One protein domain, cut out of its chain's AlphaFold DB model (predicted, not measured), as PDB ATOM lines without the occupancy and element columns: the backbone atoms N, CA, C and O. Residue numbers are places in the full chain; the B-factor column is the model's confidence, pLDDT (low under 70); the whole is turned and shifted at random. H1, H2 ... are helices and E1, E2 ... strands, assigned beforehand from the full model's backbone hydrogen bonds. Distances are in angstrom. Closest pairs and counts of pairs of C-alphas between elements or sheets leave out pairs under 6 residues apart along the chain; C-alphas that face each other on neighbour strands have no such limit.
ATOM      1  N   SER A  26       1.181  27.828 205.609       32.84
ATOM      2  CA  SER A  26       1.166  27.748 207.078       32.84
ATOM      3  C   SER A  26       1.881  28.911 207.773       32.84
ATOM      4  O   SER A  26       2.004  28.903 208.997       32.84
ATOM      5  N   PHE A  27       2.350  29.920 207.031       42.78
ATOM      6  CA  PHE A  27       2.760  31.196 207.618       42.78
ATOM      7  C   PHE A  27       1.501  32.030 207.880       42.78
ATOM      8  O   PHE A  27       1.230  33.008 207.191       42.78
ATOM      9  N   ALA A  28       0.706  31.626 208.875       40.81
ATOM     10  CA  ALA A  28      -0.294  32.521 209.441       40.81
ATOM     11  C   ALA A  28       0.467  33.736 210.014       40.81
ATOM     12  O   ALA A  28       1.271  33.563 210.938       40.81
ATOM     13  N   PRO A  29       0.289  34.946 209.453       53.75
ATOM     14  CA  PRO A  29       1.179  36.077 209.716       53.75
ATOM     15  C   PRO A  29       1.160  36.504 211.188       53.75
ATOM     16  O   PRO A  29       2.138  37.040 211.687       53.75
ATOM     17  N   THR A  30       0.094  36.217 211.926       53.81
ATOM     18  CA  THR A  30      -0.090  36.729 213.287       53.81
ATOM     19  C   THR A  30       0.688  35.968 214.362       53.81
ATOM     20  O   THR A  30       1.244  36.602 215.259       53.81
ATOM     21  N   GLU A  31       0.773  34.634 214.304       56.59
ATOM     22  CA  GLU A  31       1.469  33.856 215.351       56.59
ATOM     23  C   GLU A  31       2.987  33.933 215.203       56.59
ATOM     24  O   GLU A  31       3.709  34.125 216.180       56.59
ATOM     25  N   LEU A  32       3.474  33.887 213.964       60.47
ATOM     26  CA  LEU A  32       4.904  33.907 213.691       60.47
ATOM     27  C   LEU A  32       5.526  35.273 214.016       60.47
ATOM     28  O   LEU A  32       6.704  35.343 214.339       60.47
ATOM     29  N   ILE A  33       4.755  36.362 213.980       61.53
ATOM     30  CA  ILE A  33       5.262  37.697 214.322       61.53
ATOM     31  C   ILE A  33       5.447  37.862 215.834       61.53
ATOM     32  O   ILE A  33       6.436  38.468 216.246       61.53
ATOM     33  N   ARG A  34       4.573  37.268 216.661       66.75
ATOM     34  CA  ARG A  34       4.659  37.365 218.131       66.75
ATOM     35  C   ARG A  34       5.954  36.773 218.677       66.75
ATOM     36  O   ARG A  34       6.615  37.400 219.500       66.75
ATOM     37  N   ASP A  35       6.356  35.618 218.158       76.12
ATOM     38  CA  ASP A  35       7.585  34.945 218.594       76.12
ATOM     39  C   ASP A  35       8.852  35.549 217.969       76.12
ATOM     40  O   ASP A  35       9.967  35.281 218.417       76.12
ATOM     41  N   ASN A  36       8.692  36.389 216.941       79.56
ATOM     42  CA  ASN A  36       9.790  37.017 216.211       79.56
ATOM     43  C   ASN A  36       9.974  38.504 216.510       79.56
ATOM     44  O   ASN A  36      10.766  39.174 215.839       79.56
ATOM     45  N   CYS A  37       9.300  39.033 217.528       85.56
ATOM     46  CA  CYS A  37       9.591  40.372 218.009       85.56
ATOM     47  C   CYS A  37      11.076  40.507 218.374       85.56
ATOM     48  O   CYS A  37      11.701  39.595 218.911       85.56
ATOM     49  N   ASP A  38      11.658  41.663 218.056       87.00
ATOM     50  CA  ASP A  38      13.090  41.961 218.187       87.00
ATOM     51  C   ASP A  38      14.056  41.170 217.282       87.00
ATOM     52  O   ASP A  38      15.267  41.425 217.347       87.00
ATOM     53  N   ASN A  39      13.574  40.272 216.417       94.75
ATOM     54  CA  ASN A  39      14.391  39.739 215.327       94.75
ATOM     55  C   ASN A  39      14.573  40.789 214.219       94.75
ATOM     56  O   ASN A  39      13.945  41.856 214.203       94.75
ATOM     57  N   TYR A  40      15.495  40.507 213.305       96.81
ATOM     58  CA  TYR A  40      15.825  41.384 212.194       96.81
ATOM     59  C   TYR A  40      15.104  40.955 210.924       96.81
ATOM     60  O   TYR A  40      15.116  39.781 210.575       96.81
ATOM     61  N   VAL A  41      14.574  41.914 210.172       97.06
ATOM     62  CA  VAL A  41      14.269  41.720 208.752       97.06
ATOM     63  C   VAL A  41      15.365  42.385 207.948       97.06
ATOM     64  O   VAL A  41      15.712  43.539 208.197       97.06
ATOM     65  N   VAL A  42      15.912  41.665 206.974       97.81
ATOM     66  CA  VAL A  42      16.772  42.259 205.950       97.81
ATOM     67  C   VAL A  42      16.021  42.234 204.634       97.81
ATOM     68  O   VAL A  42      15.595  41.167 204.195       97.81
ATOM     69  N   ALA A  43      15.877  43.400 204.011       97.75
ATOM     70  CA  ALA A  43      15.239  43.567 202.713       97.75
ATOM     71  C   ALA A  43      16.232  44.144 201.699       97.75
ATOM     72  O   ALA A  43      17.021  45.026 202.036       97.75
ATOM     73  N   MET A  44      16.184  43.652 200.462       97.00
ATOM     74  CA  MET A  44      16.957  44.130 199.319       97.00
ATOM     75  C   MET A  44      16.012  44.531 198.194       97.00
ATOM     76  O   MET A  44      15.174  43.726 197.789       97.00
ATOM     77  N   ASN A  45      16.172  45.731 197.640       96.06
ATOM     78  CA  ASN A  45      15.383  46.135 196.482       96.06
ATOM     79  C   ASN A  45      15.751  45.299 195.243       96.06
ATOM     80  O   ASN A  45      16.922  45.197 194.876       96.06
ATOM     81  N   ALA A  46      14.741  44.695 194.621       95.50
ATOM     82  CA  ALA A  46      14.865  43.883 193.419       95.50
ATOM     83  C   ALA A  46      14.881  44.714 192.133       95.50
ATOM     84  O   ALA A  46      15.263  44.187 191.090       95.50
ATOM     85  N   ASP A  47      14.469  45.982 192.183       93.56
ATOM     86  CA  ASP A  47      14.530  46.876 191.034       93.56
ATOM     87  C   ASP A  47      15.953  47.436 190.866       93.56
ATOM     88  O   ASP A  47      16.396  48.269 191.668       93.56
ATOM     89  N   PRO A  48      16.692  47.024 189.823       85.88
ATOM     90  CA  PRO A  48      18.031  47.535 189.576       85.88
ATOM     91  C   PRO A  48      18.072  49.030 189.249       85.88
ATOM     92  O   PRO A  48      19.117  49.644 189.457       85.88
ATOM     93  N   ASP A  49      16.977  49.628 188.785       89.25
ATOM     94  CA  ASP A  49      16.921  51.052 188.437       89.25
ATOM     95  C   ASP A  49      16.506  51.935 189.614       89.25
ATOM     96  O   ASP A  49      16.477  53.159 189.487       89.25
ATOM     97  N   SER A  50      16.207  51.334 190.771       90.12
ATOM     98  CA  SER A  50      15.817  52.101 191.945       90.12
ATOM     99  C   SER A  50      16.861  53.154 192.319       90.12
ATOM    100  O   SER A  50      18.062  52.881 192.390       90.12
ATOM    101  N   GLN A  51      16.357  54.351 192.614       90.00
ATOM    102  CA  GLN A  51      17.125  55.501 193.090       90.00
ATOM    103  C   GLN A  51      17.268  55.530 194.619       90.00
ATOM    104  O   GLN A  51      17.661  56.551 195.182       90.00
ATOM    105  N   GLY A  52      16.935  54.430 195.302       89.88
ATOM    106  CA  GLY A  52      17.175  54.289 196.733       89.88
ATOM    107  C   GLY A  52      18.639  54.553 197.083       89.88
ATOM    108  O   GLY A  52      19.557  54.150 196.364       89.88
ATOM    109  N   LYS A  53      18.863  55.232 198.210       91.88
ATOM    110  CA  LYS A  53      20.207  55.535 198.723       91.88
ATOM    111  C   LYS A  53      21.008  54.263 199.018       91.88
ATOM    112  O   LYS A  53      22.236  54.251 198.910       91.88
ATOM    113  N   TYR A  54      20.312  53.204 199.410       93.94
ATOM    114  CA  TYR A  54      20.870  51.904 199.741       93.94
ATOM    115  C   TYR A  54      20.182  50.808 198.934       93.94
ATOM    116  O   TYR A  54      19.109  50.994 198.370       93.94
ATOM    117  N   ARG A  55      20.810  49.635 198.876       93.94
ATOM    118  CA  ARG A  55      20.238  48.454 198.217       93.94
ATOM    119  C   ARG A  55      19.659  47.478 199.214       93.94
ATOM    120  O   ARG A  55      18.671  46.825 198.901       93.94
ATOM    121  N   PHE A  56      20.246  47.434 200.404       96.75
ATOM    122  CA  PHE A  56      19.788  46.634 201.521       96.75
ATOM    123  C   PHE A  56      19.482  47.512 202.727       96.75
ATOM    124  O   PHE A  56      20.221  48.456 203.032       96.75
ATOM    125  N   VAL A  57      18.463  47.110 203.476       97.56
ATOM    126  CA  VAL A  57      18.139  47.659 204.790       97.56
ATOM    127  C   VAL A  57      17.888  46.530 205.776       97.56
ATOM    128  O   VAL A  57      17.272  45.520 205.439       97.56
ATOM    129  N   LYS A  58      18.385  46.703 206.999       97.56
ATOM    130  CA  LYS A  58      18.100  45.849 208.150       97.56
ATOM    131  C   LYS A  58      17.222  46.618 209.128       97.56
ATOM    132  O   LYS A  58      17.636  47.659 209.638       97.56
ATOM    133  N   THR A  59      16.052  46.081 209.436       97.06
ATOM    134  CA  THR A  59      15.086  46.669 210.372       97.06
ATOM    135  C   THR A  59      14.761  45.694 211.500       97.06
ATOM    136  O   THR A  59      15.017  44.496 211.393       97.06
ATOM    137  N   TYR A  60      14.235  46.211 212.610       95.50
ATOM    138  CA  TYR A  60      13.662  45.376 213.666       95.50
ATOM    139  C   TYR A  60      12.216  45.037 213.324       95.50
ATOM    140  O   TYR A  60      11.474  45.922 212.889       95.50
ATOM    141  N   ILE A  61      11.807  43.803 213.609       94.38
ATOM    142  CA  ILE A  61      10.390  43.448 213.670       94.38
ATOM    143  C   ILE A  61       9.825  44.058 214.949       94.38
ATOM    144  O   ILE A  61      10.287  43.765 216.057       94.38
ATOM    145  N   ARG A  62       8.871  44.967 214.772       91.19
ATOM    146  CA  ARG A  62       8.170  45.641 215.866       91.19
ATOM    147  C   ARG A  62       6.710  45.233 215.904       91.19
ATOM    148  O   ARG A  62       6.225  44.893 216.972       91.19
ATOM    149  N   ASP A  63       6.075  45.202 214.743       87.88
ATOM    150  CA  ASP A  63       4.635  45.035 214.622       87.88
ATOM    151  C   ASP A  63       4.273  43.974 213.578       87.88
ATOM    152  O   ASP A  63       5.097  43.617 212.724       87.88
ATOM    153  N   GLY A  64       3.037  43.491 213.661       86.44
ATOM    154  CA  GLY A  64       2.398  42.678 212.639       86.44
ATOM    155  C   GLY A  64       1.696  43.520 211.584       86.44
ATOM    156  O   GLY A  64       1.370  44.682 211.801       86.44
ATOM    157  N   CYS A  65       1.464  42.935 210.413       86.44
ATOM    158  CA  CYS A  65       0.620  43.541 209.390       86.44
ATOM    159  C   CYS A  65      -0.558  42.609 209.117       86.44
ATOM    160  O   CYS A  65      -0.371  41.550 208.523       86.44
ATOM    161  N   GLU A  66      -1.749  42.994 209.578       86.06
ATOM    162  CA  GLU A  66      -2.966  42.181 209.453       86.06
ATOM    163  C   GLU A  66      -3.483  42.128 208.006       86.06
ATOM    164  O   GLU A  66      -3.953  41.086 207.561       86.06
ATOM    165  N   ASP A  67      -3.299  43.214 207.247       88.50
ATOM    166  CA  ASP A  67      -3.766  43.342 205.857       88.50
ATOM    167  C   ASP A  67      -2.709  42.956 204.805       88.50
ATOM    168  O   ASP A  67      -2.906  43.159 203.605       88.50
ATOM    169  N   CYS A  68      -1.546  42.462 205.232       87.62
ATOM    170  CA  CYS A  68      -0.473  42.079 204.320       87.62
ATOM    171  C   CYS A  68      -0.689  40.653 203.803       87.62
ATOM    172  O   CYS A  68      -1.011  39.745 204.570       87.62
ATOM    173  N   GLY A  69      -0.439  40.431 202.509       88.56
ATOM    174  CA  GLY A  69      -0.323  39.078 201.979       88.56
ATOM    175  C   GLY A  69       0.813  38.296 202.660       88.56
ATOM    176  O   GLY A  69       1.712  38.891 203.259       88.56
ATOM    177  N   PRO A  70       0.847  36.959 202.526       85.19
ATOM    178  CA  PRO A  70       1.831  36.103 203.206       85.19
ATOM    179  C   PRO A  70       3.293  36.396 202.824       85.19
ATOM    180  O   PRO A  70       4.215  35.973 203.519       85.19
ATOM    181  N   TYR A  71       3.516  37.117 201.723       88.00
ATOM    182  CA  TYR A  71       4.841  37.512 201.238       88.00
ATOM    183  C   TYR A  71       5.068  39.027 201.236       88.00
ATOM    184  O   TYR A  71       6.133  39.483 200.803       88.00
ATOM    185  N   ASP A  72       4.088  39.796 201.710       91.31
ATOM    186  CA  ASP A  72       4.172  41.246 201.767       91.31
ATOM    187  C   ASP A  72       4.902  41.687 203.035       91.31
ATOM    188  O   ASP A  72       4.729  41.137 204.121       91.31
ATOM    189  N   LEU A  73       5.726  42.723 202.891       93.75
ATOM    190  CA  LEU A  73       6.513  43.289 203.977       93.75
ATOM    191  C   LEU A  73       6.190  44.776 204.130       93.75
ATOM    192  O   LEU A  73       6.522  45.586 203.261       93.75
ATOM    193  N   LYS A  74       5.604  45.156 205.269       95.12
ATOM    194  CA  LYS A  74       5.361  46.562 205.616       95.12
ATOM    195  C   LYS A  74       6.572  47.141 206.345       95.12
ATOM    196  O   LYS A  74       6.774  46.927 207.538       95.12
ATOM    197  N   LEU A  75       7.408  47.864 205.607       95.62
ATOM    198  CA  LEU A  75       8.547  48.595 206.160       95.62
ATOM    199  C   LEU A  75       8.120  49.975 206.679       95.62
ATOM    200  O   LEU A  75       7.119  50.539 206.239       95.62
ATOM    201  N   SER A  76       8.912  50.554 207.586       96.06
ATOM    202  CA  SER A  76       8.744  51.967 207.939       96.06
ATOM    203  C   SER A  76       8.987  52.854 206.716       96.06
ATOM    204  O   SER A  76       9.789  52.505 205.846       96.06
ATOM    205  N   VAL A  77       8.350  54.032 206.678       95.31
ATOM    206  CA  VAL A  77       8.513  55.012 205.585       95.31
ATOM    207  C   VAL A  77       9.993  55.294 205.322       95.31
ATOM    208  O   VAL A  77      10.445  55.267 204.183       95.31
ATOM    209  N   LYS A  78      10.783  55.463 206.386       95.94
ATOM    210  CA  LYS A  78      12.229  55.655 206.273       95.94
ATOM    211  C   LYS A  78      12.926  54.479 205.579       95.94
ATOM    212  O   LYS A  78      13.669  54.696 204.633       95.94
ATOM    213  N   ALA A  79      12.665  53.247 206.017       96.50
ATOM    214  CA  ALA A  79      13.336  52.068 205.474       96.50
ATOM    215  C   ALA A  79      12.965  51.795 204.008       96.50
ATOM    216  O   ALA A  79      13.841  51.422 203.230       96.50
ATOM    217  N   ILE A  80      11.698  51.996 203.616       95.38
ATOM    218  CA  ILE A  80      11.283  51.815 202.218       95.38
ATOM    219  C   ILE A  80      11.839  52.920 201.311       95.38
ATOM    220  O   ILE A  80      12.308  52.625 200.211       95.38
ATOM    221  N   MET A  81      11.890  54.168 201.787       95.06
ATOM    222  CA  MET A  81      12.510  55.272 201.047       95.06
ATOM    223  C   MET A  81      14.022  55.071 200.896       95.06
ATOM    224  O   MET A  81      14.559  55.293 199.813       95.06
ATOM    225  N   ASP A  82      14.694  54.560 201.931       94.94
ATOM    226  CA  ASP A  82      16.131  54.274 201.905       94.94
ATOM    227  C   ASP A  82      16.512  53.251 200.817       94.94
ATOM    228  O   ASP A  82      17.569  53.401 200.202       94.94
ATOM    229  N   ILE A  83      15.667  52.247 200.539       94.50
ATOM    230  CA  ILE A  83      15.951  51.214 199.520       94.50
ATOM    231  C   ILE A  83      15.292  51.447 198.161       94.50
ATOM    232  O   ILE A  83      15.772  50.933 197.154       94.50
ATOM    233  N   GLY A  84      14.165  52.155 198.133       91.06
ATOM    234  CA  GLY A  84      13.296  52.270 196.964       91.06
ATOM    235  C   GLY A  84      13.202  53.667 196.376       91.06
ATOM    236  O   GLY A  84      12.919  53.787 195.185       91.06
ATOM    237  N   ASN A  85      13.410  54.700 197.200       93.06
ATOM    238  CA  ASN A  85      12.954  56.068 196.943       93.06
ATOM    239  C   ASN A  85      11.478  56.127 196.478       93.06
ATOM    240  O   ASN A  85      11.103  56.926 195.628       93.06
ATOM    241  N   SER A  86      10.654  55.208 196.988       93.50
ATOM    242  CA  SER A  86       9.245  55.016 196.635       93.50
ATOM    243  C   SER A  86       8.504  54.453 197.846       93.50
ATOM    244  O   SER A  86       9.104  53.794 198.693       93.50
ATOM    245  N   ARG A  87       7.182  54.654 197.913       92.31
ATOM    246  CA  ARG A  87       6.322  54.051 198.950       92.31
ATOM    247  C   ARG A  87       6.104  52.546 198.756       92.31
ATOM    248  O   ARG A  87       5.686  51.869 199.690       92.31
ATOM    249  N   LYS A  88       6.362  52.022 197.554       94.69
ATOM    250  CA  LYS A  88       6.251  50.597 197.212       94.69
ATOM    251  C   LYS A  88       7.483  50.162 196.428       94.69
ATOM    252  O   LYS A  88       7.905  50.859 195.507       94.69
ATOM    253  N   ALA A  89       8.035  49.003 196.770       95.50
ATOM    254  CA  ALA A  89       9.157  48.409 196.055       95.50
ATOM    255  C   ALA A  89       9.033  46.884 196.042       95.50
ATOM    256  O   ALA A  89       8.554  46.281 197.002       95.50
ATOM    257  N   LYS A  90       9.504  46.260 194.961       96.31
ATOM    258  CA  LYS A  90       9.676  44.808 194.895       96.31
ATOM    259  C   LYS A  90      10.946  44.460 195.656       96.31
ATOM    260  O   LYS A  90      12.019  44.921 195.280       96.31
ATOM    261  N   VAL A  91      10.841  43.675 196.723       97.00
ATOM    262  CA  VAL A  91      11.984  43.383 197.599       97.00
ATOM    263  C   VAL A  91      12.192  41.887 197.780       97.00
ATOM    264  O   VAL A  91      11.241  41.125 197.922       97.00
ATOM    265  N   PHE A  92      13.454  41.470 197.800       97.25
ATOM    266  CA  PHE A  92      13.856  40.215 198.428       97.25
ATOM    267  C   PHE A  92      13.944  40.447 199.923       97.25
ATOM    268  O   PHE A  92      14.487  41.472 200.333       97.25
ATOM    269  N   TRP A  93      13.453  39.528 200.745       97.62
ATOM    270  CA  TRP A  93      13.526  39.719 202.190       97.62
ATOM    271  C   TRP A  93      13.629  38.407 202.962       97.62
ATOM    272  O   TRP A  93      13.280  37.340 202.464       97.62
ATOM    273  N   ALA A  94      14.176  38.478 204.170       97.00
ATOM    274  CA  ALA A  94      14.322  37.341 205.071       97.00
ATOM    275  C   ALA A  94      14.366  37.808 206.529       97.00
ATOM    276  O   ALA A  94      14.770  38.941 206.813       97.00
ATOM    277  N   ILE A  95      13.970  36.920 207.439       96.31
ATOM    278  CA  ILE A  95      13.993  37.134 208.888       96.31
ATOM    279  C   ILE A  95      15.226  36.448 209.463       96.31
ATOM    280  O   ILE A  95      15.475  35.274 209.187       96.31
ATOM    281  N   PHE A  96      15.973  37.167 210.291       96.69
ATOM    282  CA  PHE A  96      17.176  36.692 210.953       96.69
ATOM    283  C   PHE A  96      17.098  36.901 212.461       96.69
ATOM    284  O   PHE A  96      16.600  37.924 212.933       96.69
ATOM    285  N   SER A  97      17.664  35.965 213.217       95.75
ATOM    286  CA  SER A  97      17.923  36.141 214.643       95.75
ATOM    287  C   SER A  97      18.913  37.286 214.882       95.75
ATOM    288  O   SER A  97      19.616  37.742 213.972       95.75
ATOM    289  N   LYS A  98      19.036  37.725 216.140       92.94
ATOM    290  CA  LYS A  98      20.042  38.728 216.532       92.94
ATOM    291  C   LYS A  98      21.486  38.282 216.254       92.94
ATOM    292  O   LYS A  98      22.342  39.138 216.028       92.94
ATOM    293  N   ASP A  99      21.724  36.973 216.216       93.88
ATOM    294  CA  ASP A  99      23.030  36.355 215.954       93.88
ATOM    295  C   ASP A  99      23.306  36.136 214.451       93.88
ATOM    296  O   ASP A  99      24.427  35.809 214.049       93.88
ATOM    297  N   GLY A 100      22.306  36.386 213.597       94.06
ATOM    298  CA  GLY A 100      22.405  36.247 212.145       94.06
ATOM    299  C   GLY A 100      21.999  34.879 211.606       94.06
ATOM    300  O   GLY A 100      22.320  34.577 210.457       94.06
ATOM    301  N   ASP A 101      21.298  34.068 212.400       95.69
ATOM    302  CA  ASP A 101      20.712  32.813 211.932       95.69
ATOM    303  C   ASP A 101      19.430  33.096 211.151       95.69
ATOM    304  O   ASP A 101      18.610  33.912 211.566       95.69
ATOM    305  N   LEU A 102      19.251  32.433 210.011       95.12
ATOM    306  CA  LEU A 102      18.053  32.577 209.191       95.12
ATOM    307  C   LEU A 102      16.864  31.902 209.890       95.12
ATOM    308  O   LEU A 102      16.879  30.691 210.093       95.12
ATOM    309  N   PHE A 103      15.845  32.686 210.232       90.81
ATOM    310  CA  PHE A 103      14.633  32.216 210.906       90.81
ATOM    311  C   PHE A 103      13.472  32.006 209.927       90.81
ATOM    312  O   PHE A 103      12.687  31.075 210.079       90.81
ATOM    313  N   GLY A 104      13.371  32.856 208.899       91.06
ATOM    314  CA  GLY A 104      12.300  32.793 207.904       91.06
ATOM    315  C   GLY A 104      12.735  33.320 206.537       91.06
ATOM    316  O   GLY A 104      13.503  34.281 206.445       91.06
ATOM    317  N   GLY A 105      12.233  32.695 205.471       92.62
ATOM    318  CA  GLY A 105      12.608  32.994 204.088       92.62
ATOM    319  C   GLY A 105      13.840  32.204 203.609       92.62
ATOM    320  O   GLY A 105      14.116  31.125 204.136       92.62
ATOM    321  N   PRO A 106      14.591  32.703 202.607       95.62
ATOM    322  CA  PRO A 106      14.418  33.989 201.932       95.62
ATOM    323  C   PRO A 106      13.219  34.014 200.971       95.62
ATOM    324  O   PRO A 106      12.982  33.071 200.220       95.62
ATOM    325  N   PHE A 107      12.496  35.130 200.963       95.88
ATOM    326  CA  PHE A 107      11.347  35.388 200.102       95.88
ATOM    327  C   PHE A 107      11.763  36.218 198.886       95.88
ATOM    328  O   PHE A 107      12.619  37.104 198.975       95.88
ATOM    329  N   LYS A 108      11.166  35.911 197.732       95.38
ATOM    330  CA  LYS A 108      11.402  36.616 196.468       95.38
ATOM    331  C   LYS A 108      10.141  37.375 196.053       95.38
ATOM    332  O   LYS A 108       9.051  36.838 196.246       95.38
ATOM    333  N   PRO A 109      10.270  38.560 195.437       95.75
ATOM    334  CA  PRO A 109       9.123  39.254 194.881       95.75
ATOM    335  C   PRO A 109       8.680  38.608 193.564       95.75
ATOM    336  O   PRO A 109       9.442  37.885 192.910       95.75
ATOM    337  N   GLU A 110       7.462  38.926 193.140       95.06
ATOM    338  CA  GLU A 110       6.992  38.610 191.796       95.06
ATOM    339  C   GLU A 110       7.675  39.523 190.770       95.06
ATOM    340  O   GLU A 110       7.527  40.750 190.773       95.06
ATOM    341  N   LEU A 111       8.462  38.905 189.891       95.38
ATOM    342  CA  LEU A 111       9.207  39.577 188.837       95.38
ATOM    343  C   LEU A 111       8.712  39.089 187.482       95.38
ATOM    344  O   LEU A 111       8.559  37.890 187.249       95.38
ATOM    345  N   THR A 112       8.533  40.025 186.561       96.38
ATOM    346  CA  THR A 112       8.353  39.725 185.142       96.38
ATOM    347  C   THR A 112       9.611  39.059 184.570       96.38
ATOM    348  O   THR A 112      10.705  39.108 185.148       96.38
ATOM    349  N   GLU A 113       9.487  38.422 183.405       95.94
ATOM    350  CA  GLU A 113      10.626  37.771 182.748       95.94
ATOM    351  C   GLU A 113      11.729  38.781 182.376       95.94
ATOM    352  O   GLU A 113      12.919  38.474 182.488       95.94
ATOM    353  N   SER A 114      11.351  40.001 181.979       95.69
ATOM    354  CA  SER A 114      12.285  41.088 181.666       95.69
ATOM    355  C   SER A 114      13.033  41.575 182.908       95.69
ATOM    356  O   SER A 114      14.261  41.670 182.876       95.69
ATOM    357  N   GLU A 115      12.322  41.816 184.014       95.62
ATOM    358  CA  GLU A 115      12.916  42.192 185.305       95.62
ATOM    359  C   GLU A 115      13.873  41.103 185.805       95.62
ATOM    360  O   GLU A 115      15.013  41.393 186.171       95.62
ATOM    361  N   SER A 116      13.458  39.836 185.728       95.81
ATOM    362  CA  SER A 116      14.282  38.689 186.124       95.81
ATOM    363  C   SER A 116      15.565  38.604 185.294       95.81
ATOM    364  O   SER A 116      16.657  38.496 185.847       95.81
ATOM    365  N   LYS A 117      15.473  38.705 183.959       95.50
ATOM    366  CA  LYS A 117      16.650  38.699 183.069       95.50
ATOM    367  C   LYS A 117      17.600  39.855 183.371       95.50
ATOM    368  O   LYS A 117      18.816  39.658 183.382       95.50
ATOM    369  N   LYS A 118      17.061  41.047 183.635       94.81
ATOM    370  CA  LYS A 118      17.856  42.227 183.986       94.81
ATOM    371  C   LYS A 118      18.599  42.021 185.305       94.81
ATOM    372  O   LYS A 118      19.808  42.245 185.364       94.81
ATOM    373  N   LEU A 119      17.907  41.516 186.323       93.56
ATOM    374  CA  LEU A 119      18.488  41.216 187.626       93.56
ATOM    375  C   LEU A 119      19.591  40.149 187.537       93.56
ATOM    376  O   LEU A 119      20.653  40.307 188.140       93.56
ATOM    377  N   LEU A 120      19.387  39.091 186.745       94.50
ATOM    378  CA  LEU A 120      20.392  38.048 186.500       94.50
ATOM    379  C   LEU A 120      21.632  38.593 185.779       94.50
ATOM    380  O   LEU A 120      22.762  38.330 186.186       94.50
ATOM    381  N   SER A 121      21.432  39.421 184.753       93.50
ATOM    382  CA  SER A 121      22.531  40.053 184.013       93.50
ATOM    383  C   SER A 121      23.413  40.928 184.916       93.50
ATOM    384  O   SER A 121      24.650  40.839 184.866       93.50
ATOM    385  N   LEU A 122      22.771  41.728 185.777       90.81
ATOM    386  CA  LEU A 122      23.438  42.640 186.706       90.81
ATOM    387  C   LEU A 122      24.129  41.901 187.850       90.81
ATOM    388  O   LEU A 122      25.300  42.155 188.106       90.81
ATOM    389  N   SER A 123      23.444  40.949 188.487       90.31
ATOM    390  CA  SER A 123      24.020  40.123 189.560       90.31
ATOM    391  C   SER A 123      25.145  39.198 189.080       90.31
ATOM    392  O   SER A 123      25.972  38.763 189.879       90.31
ATOM    393  N   GLY A 124      25.185  38.890 187.778       92.19
ATOM    394  CA  GLY A 124      26.105  37.906 187.210       92.19
ATOM    395  C   GLY A 124      25.699  36.456 187.479       92.19
ATOM    396  O   GLY A 124      26.482  35.551 187.192       92.19
ATOM    397  N   GLU A 125      24.496  36.222 188.005       93.88
ATOM    398  CA  GLU A 125      23.987  34.888 188.300       93.88
ATOM    399  C   GLU A 125      23.295  34.254 187.098       93.88
ATOM    400  O   GLU A 125      22.651  34.914 186.286       93.88
ATOM    401  N   LYS A 126      23.386  32.924 187.006       95.44
ATOM    402  CA  LYS A 126      22.747  32.160 185.923       95.44
ATOM    403  C   LYS A 126      21.251  31.943 186.150       95.44
ATOM    404  O   LYS A 126      20.522  31.685 185.199       95.44
ATOM    405  N   ASN A 127      20.807  31.973 187.405       96.62
ATOM    406  CA  ASN A 127      19.421  31.734 187.791       96.62
ATOM    407  C   ASN A 127      19.076  32.452 189.105       96.62
ATOM    408  O   ASN A 127      19.956  32.898 189.841       96.62
ATOM    409  N   MET A 128      17.778  32.536 189.403       95.12
ATOM    410  CA  MET A 128      17.283  33.212 190.605       95.12
ATOM    411  C   MET A 128      17.743  32.550 191.907       95.12
ATOM    412  O   MET A 128      17.898  33.241 192.906       95.12
ATOM    413  N   GLY A 129      18.019  31.242 191.911       96.69
ATOM    414  CA  GLY A 129      18.560  30.552 193.087       96.69
ATOM    415  C   GLY A 129      19.941  31.076 193.493       96.69
ATOM    416  O   GLY A 129      20.198  31.280 194.677       96.69
ATOM    417  N   GLY A 130      20.801  31.374 192.514       95.50
ATOM    418  CA  GLY A 130      22.081  32.048 192.746       95.50
ATOM    419  C   GLY A 130      21.890  33.436 193.355       95.50
ATOM    420  O   GLY A 130      22.568  33.784 194.325       95.50
ATOM    421  N   VAL A 131      20.893  34.182 192.860       95.12
ATOM    422  CA  VAL A 131      20.585  35.517 193.386       95.12
ATOM    423  C   VAL A 131      20.165  35.445 194.856       95.12
ATOM    424  O   VAL A 131      20.704  36.159 195.699       95.12
ATOM    425  N   MET A 132      19.249  34.527 195.173       95.88
ATOM    426  CA  MET A 132      18.766  34.301 196.536       95.88
ATOM    427  C   MET A 132      19.895  33.887 197.483       95.88
ATOM    428  O   MET A 132      19.987  34.408 198.589       95.88
ATOM    429  N   LYS A 133      20.796  32.995 197.052       95.56
ATOM    430  CA  LYS A 133      21.922  32.532 197.878       95.56
ATOM    431  C   LYS A 133      22.857  33.679 198.269       95.56
ATOM    432  O   LYS A 133      23.220  33.814 199.437       95.56
ATOM    433  N   LYS A 134      23.229  34.511 197.297       94.44
ATOM    434  CA  LYS A 134      24.081  35.688 197.504       94.44
ATOM    435  C   LYS A 134      23.374  36.765 198.342       94.44
ATOM    436  O   LYS A 134      24.000  37.330 199.236       94.44
ATOM    437  N   PHE A 135      22.073  36.998 198.118       95.94
ATOM    438  CA  PHE A 135      21.241  37.845 198.984       95.94
ATOM    439  C   PHE A 135      21.314  37.373 200.442       95.94
ATOM    440  O   PHE A 135      21.680  38.157 201.317       95.94
ATOM    441  N   THR A 136      21.054  36.088 200.699       96.50
ATOM    442  CA  THR A 136      21.085  35.514 202.050       96.50
ATOM    443  C   THR A 136      22.464  35.658 202.688       96.50
ATOM    444  O   THR A 136      22.564  36.077 203.836       96.50
ATOM    445  N   GLN A 137      23.542  35.380 201.949       95.31
ATOM    446  CA  GLN A 137      24.907  35.541 202.457       95.31
ATOM    447  C   GLN A 137      25.207  36.997 202.840       95.31
ATOM    448  O   GLN A 137      25.751  37.258 203.916       95.31
ATOM    449  N   LYS A 138      24.808  37.960 202.001       95.31
ATOM    450  CA  LYS A 138      24.988  39.386 202.293       95.31
ATOM    451  C   LYS A 138      24.161  39.819 203.504       95.31
ATOM    452  O   LYS A 138      24.679  40.531 204.362       95.31
ATOM    453  N   ALA A 139      22.923  39.346 203.611       96.56
ATOM    454  CA  ALA A 139      22.045  39.627 204.738       96.56
ATOM    455  C   ALA A 139      22.613  39.092 206.065       96.56
ATOM    456  O   ALA A 139      22.687  39.843 207.038       96.56
ATOM    457  N   ILE A 140      23.129  37.856 206.085       96.44
ATOM    458  CA  ILE A 140      23.830  37.282 207.249       96.44
ATOM    459  C   ILE A 140      25.010  38.173 207.655       96.44
ATOM    460  O   ILE A 140      25.155  38.524 208.828       96.44
ATOM    461  N   ASN A 141      25.830  38.590 206.686       95.56
ATOM    462  CA  ASN A 141      26.976  39.459 206.948       95.56
ATOM    463  C   ASN A 141      26.544  40.828 207.497       95.56
ATOM    464  O   ASN A 141      27.193  41.357 208.397       95.56
ATOM    465  N   MET A 142      25.436  41.400 207.016       96.25
ATOM    466  CA  MET A 142      24.890  42.653 207.554       96.25
ATOM    467  C   MET A 142      24.426  42.517 209.005       96.25
ATOM    468  O   MET A 142      24.660  43.422 209.815       96.25
ATOM    469  N   VAL A 143      23.781  41.400 209.352       96.75
ATOM    470  CA  VAL A 143      23.340  41.142 210.728       96.75
ATOM    471  C   VAL A 143      24.554  40.990 211.645       96.75
ATOM    472  O   VAL A 143      24.678  41.762 212.599       96.75
ATOM    473  N   LYS A 144      25.503  40.109 211.296       96.06
ATOM    474  CA  LYS A 144      26.721  39.841 212.084       96.06
ATOM    475  C   LYS A 144      27.600  41.075 212.272       96.06
ATOM    476  O   LYS A 144      28.033  41.366 213.383       96.06
ATOM    477  N   ASN A 145      27.784  41.861 211.212       96.06
ATOM    478  CA  ASN A 145      28.587  43.087 211.252       96.06
ATOM    479  C   ASN A 145      27.812  44.300 211.784       96.06
ATOM    480  O   ASN A 145      28.292  45.429 211.694       96.06
ATOM    481  N   LYS A 146      26.595  44.095 212.307       96.50
ATOM    482  CA  LYS A 146      25.716  45.140 212.849       96.50
ATOM    483  C   LYS A 146      25.445  46.293 211.869       96.50
ATOM    484  O   LYS A 146      25.010  47.361 212.292       96.50
ATOM    485  N   LYS A 147      25.590  46.066 210.560       96.69
ATOM    486  CA  LYS A 147      25.263  47.050 209.523       96.69
ATOM    487  C   LYS A 147      23.750  47.222 209.422       96.69
ATOM    488  O   LYS A 147      23.010  46.238 209.447       96.69
ATOM    489  N   VAL A 148      23.299  48.470 209.337       96.62
ATOM    490  CA  VAL A 148      21.877  48.814 209.157       96.62
ATOM    491  C   VAL A 148      21.542  48.966 207.676       96.62
ATOM    492  O   VAL A 148      20.478  48.548 207.241       96.62
ATOM    493  N   HIS A 149      22.481  49.494 206.894       96.12
ATOM    494  CA  HIS A 149      22.324  49.719 205.463       96.12
ATOM    495  C   HIS A 149      23.541  49.199 204.708       96.12
ATOM    496  O   HIS A 149      24.648  49.163 205.255       96.12
ATOM    497  N   GLU A 150      23.337  48.820 203.451       94.44
ATOM    498  CA  GLU A 150      24.406  48.433 202.536       94.44
ATOM    499  C   GLU A 150      24.020  48.832 201.108       94.44
ATOM    500  O   GLU A 150      22.881  48.641 200.676       94.44
ATOM    501  N   SER A 151      24.964  49.415 200.375       88.38
ATOM    502  CA  SER A 151      24.759  49.870 198.994       88.38
ATOM    503  C   SER A 151      25.166  48.830 197.951       88.38
ATOM    504  O   SER A 151      24.851  48.997 196.777       88.38
TER     505      SER A 151
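Overview. This is residues 26 to 151 of the 469 residues of an uncharacterized protein of Neocallimastix californiae (UniProt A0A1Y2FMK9). A twisted four-stranded sheet has the long helix H4 slanting over one face and the short helix H2 on the other; H1 and H3 lie beyond it at opposite ends. The printed part has 126 residues, with named elements in the order H1 E1 E2 H2 E3 E4 H3 H4, and the sheet runs E2 E1 E3 E4, antiparallel. The class is mixed, helices and strands, and the whole is compact, with radius of gyration of the C-alphas 13.9 A and spans of 38 by 32 by 29 A.

Arrangement. H1, residues 29 to 35, is not on the sheet. E1, residues 40 to 45, and E2, residues 56 to 60, form a hairpin; N 57 and O 43 are 2.9 A apart. H2, residues 77 to 84, is on the sheet at a height of 8.6 A, along the strands, its closest C-alphas to E1 being Ile 83 and Asn 45, 5.9 A. E3, residues 91 to 96, is antiparallel to E1, with N 42 and O 94 3.0 A apart. E2, H2 and E3 make a split strand-helix-strand unit, with E1 between its strands and a right-handed crossover. E4, residues 102 to 107, forms a hairpin with E3; N 107 and O 93 are 2.8 A apart. H3, residues 113 to 123, touches H4, residues 128 to 144, through residues 128 to 131 alone, at a steep tilt of 52 degrees; the closest C-alphas, Ser 123 and Val 131, are 6.9 A apart. H4 is on the opposite face from H2, at a height of 8.3 A; its closest C-alphas to E1 are Ala 139 and Val 42, 6.0 A. H2, H3 and H4 have every O i to N i+4 pair within hydrogen-bond range; H1 has 0 of 3, and 1 of 4 O i to N i+3 pairs.

Along the chain. H1 begins at C-alpha 29 (1.179, 36.077, 209.716). E1 is 16.4 A long, E3 15.8 A and H3 15.2 A. H4, 24.4 A, ends at C-alpha 144 (26.721, 39.841, 212.084).

Size, cuts and confidence. The farthest C-alphas, Arg 34 and Ser 121, are 38.6 A apart. The printed part has no cut; the link from E2 to H2 is long. Residues 26 to 34 have pLDDT under 70.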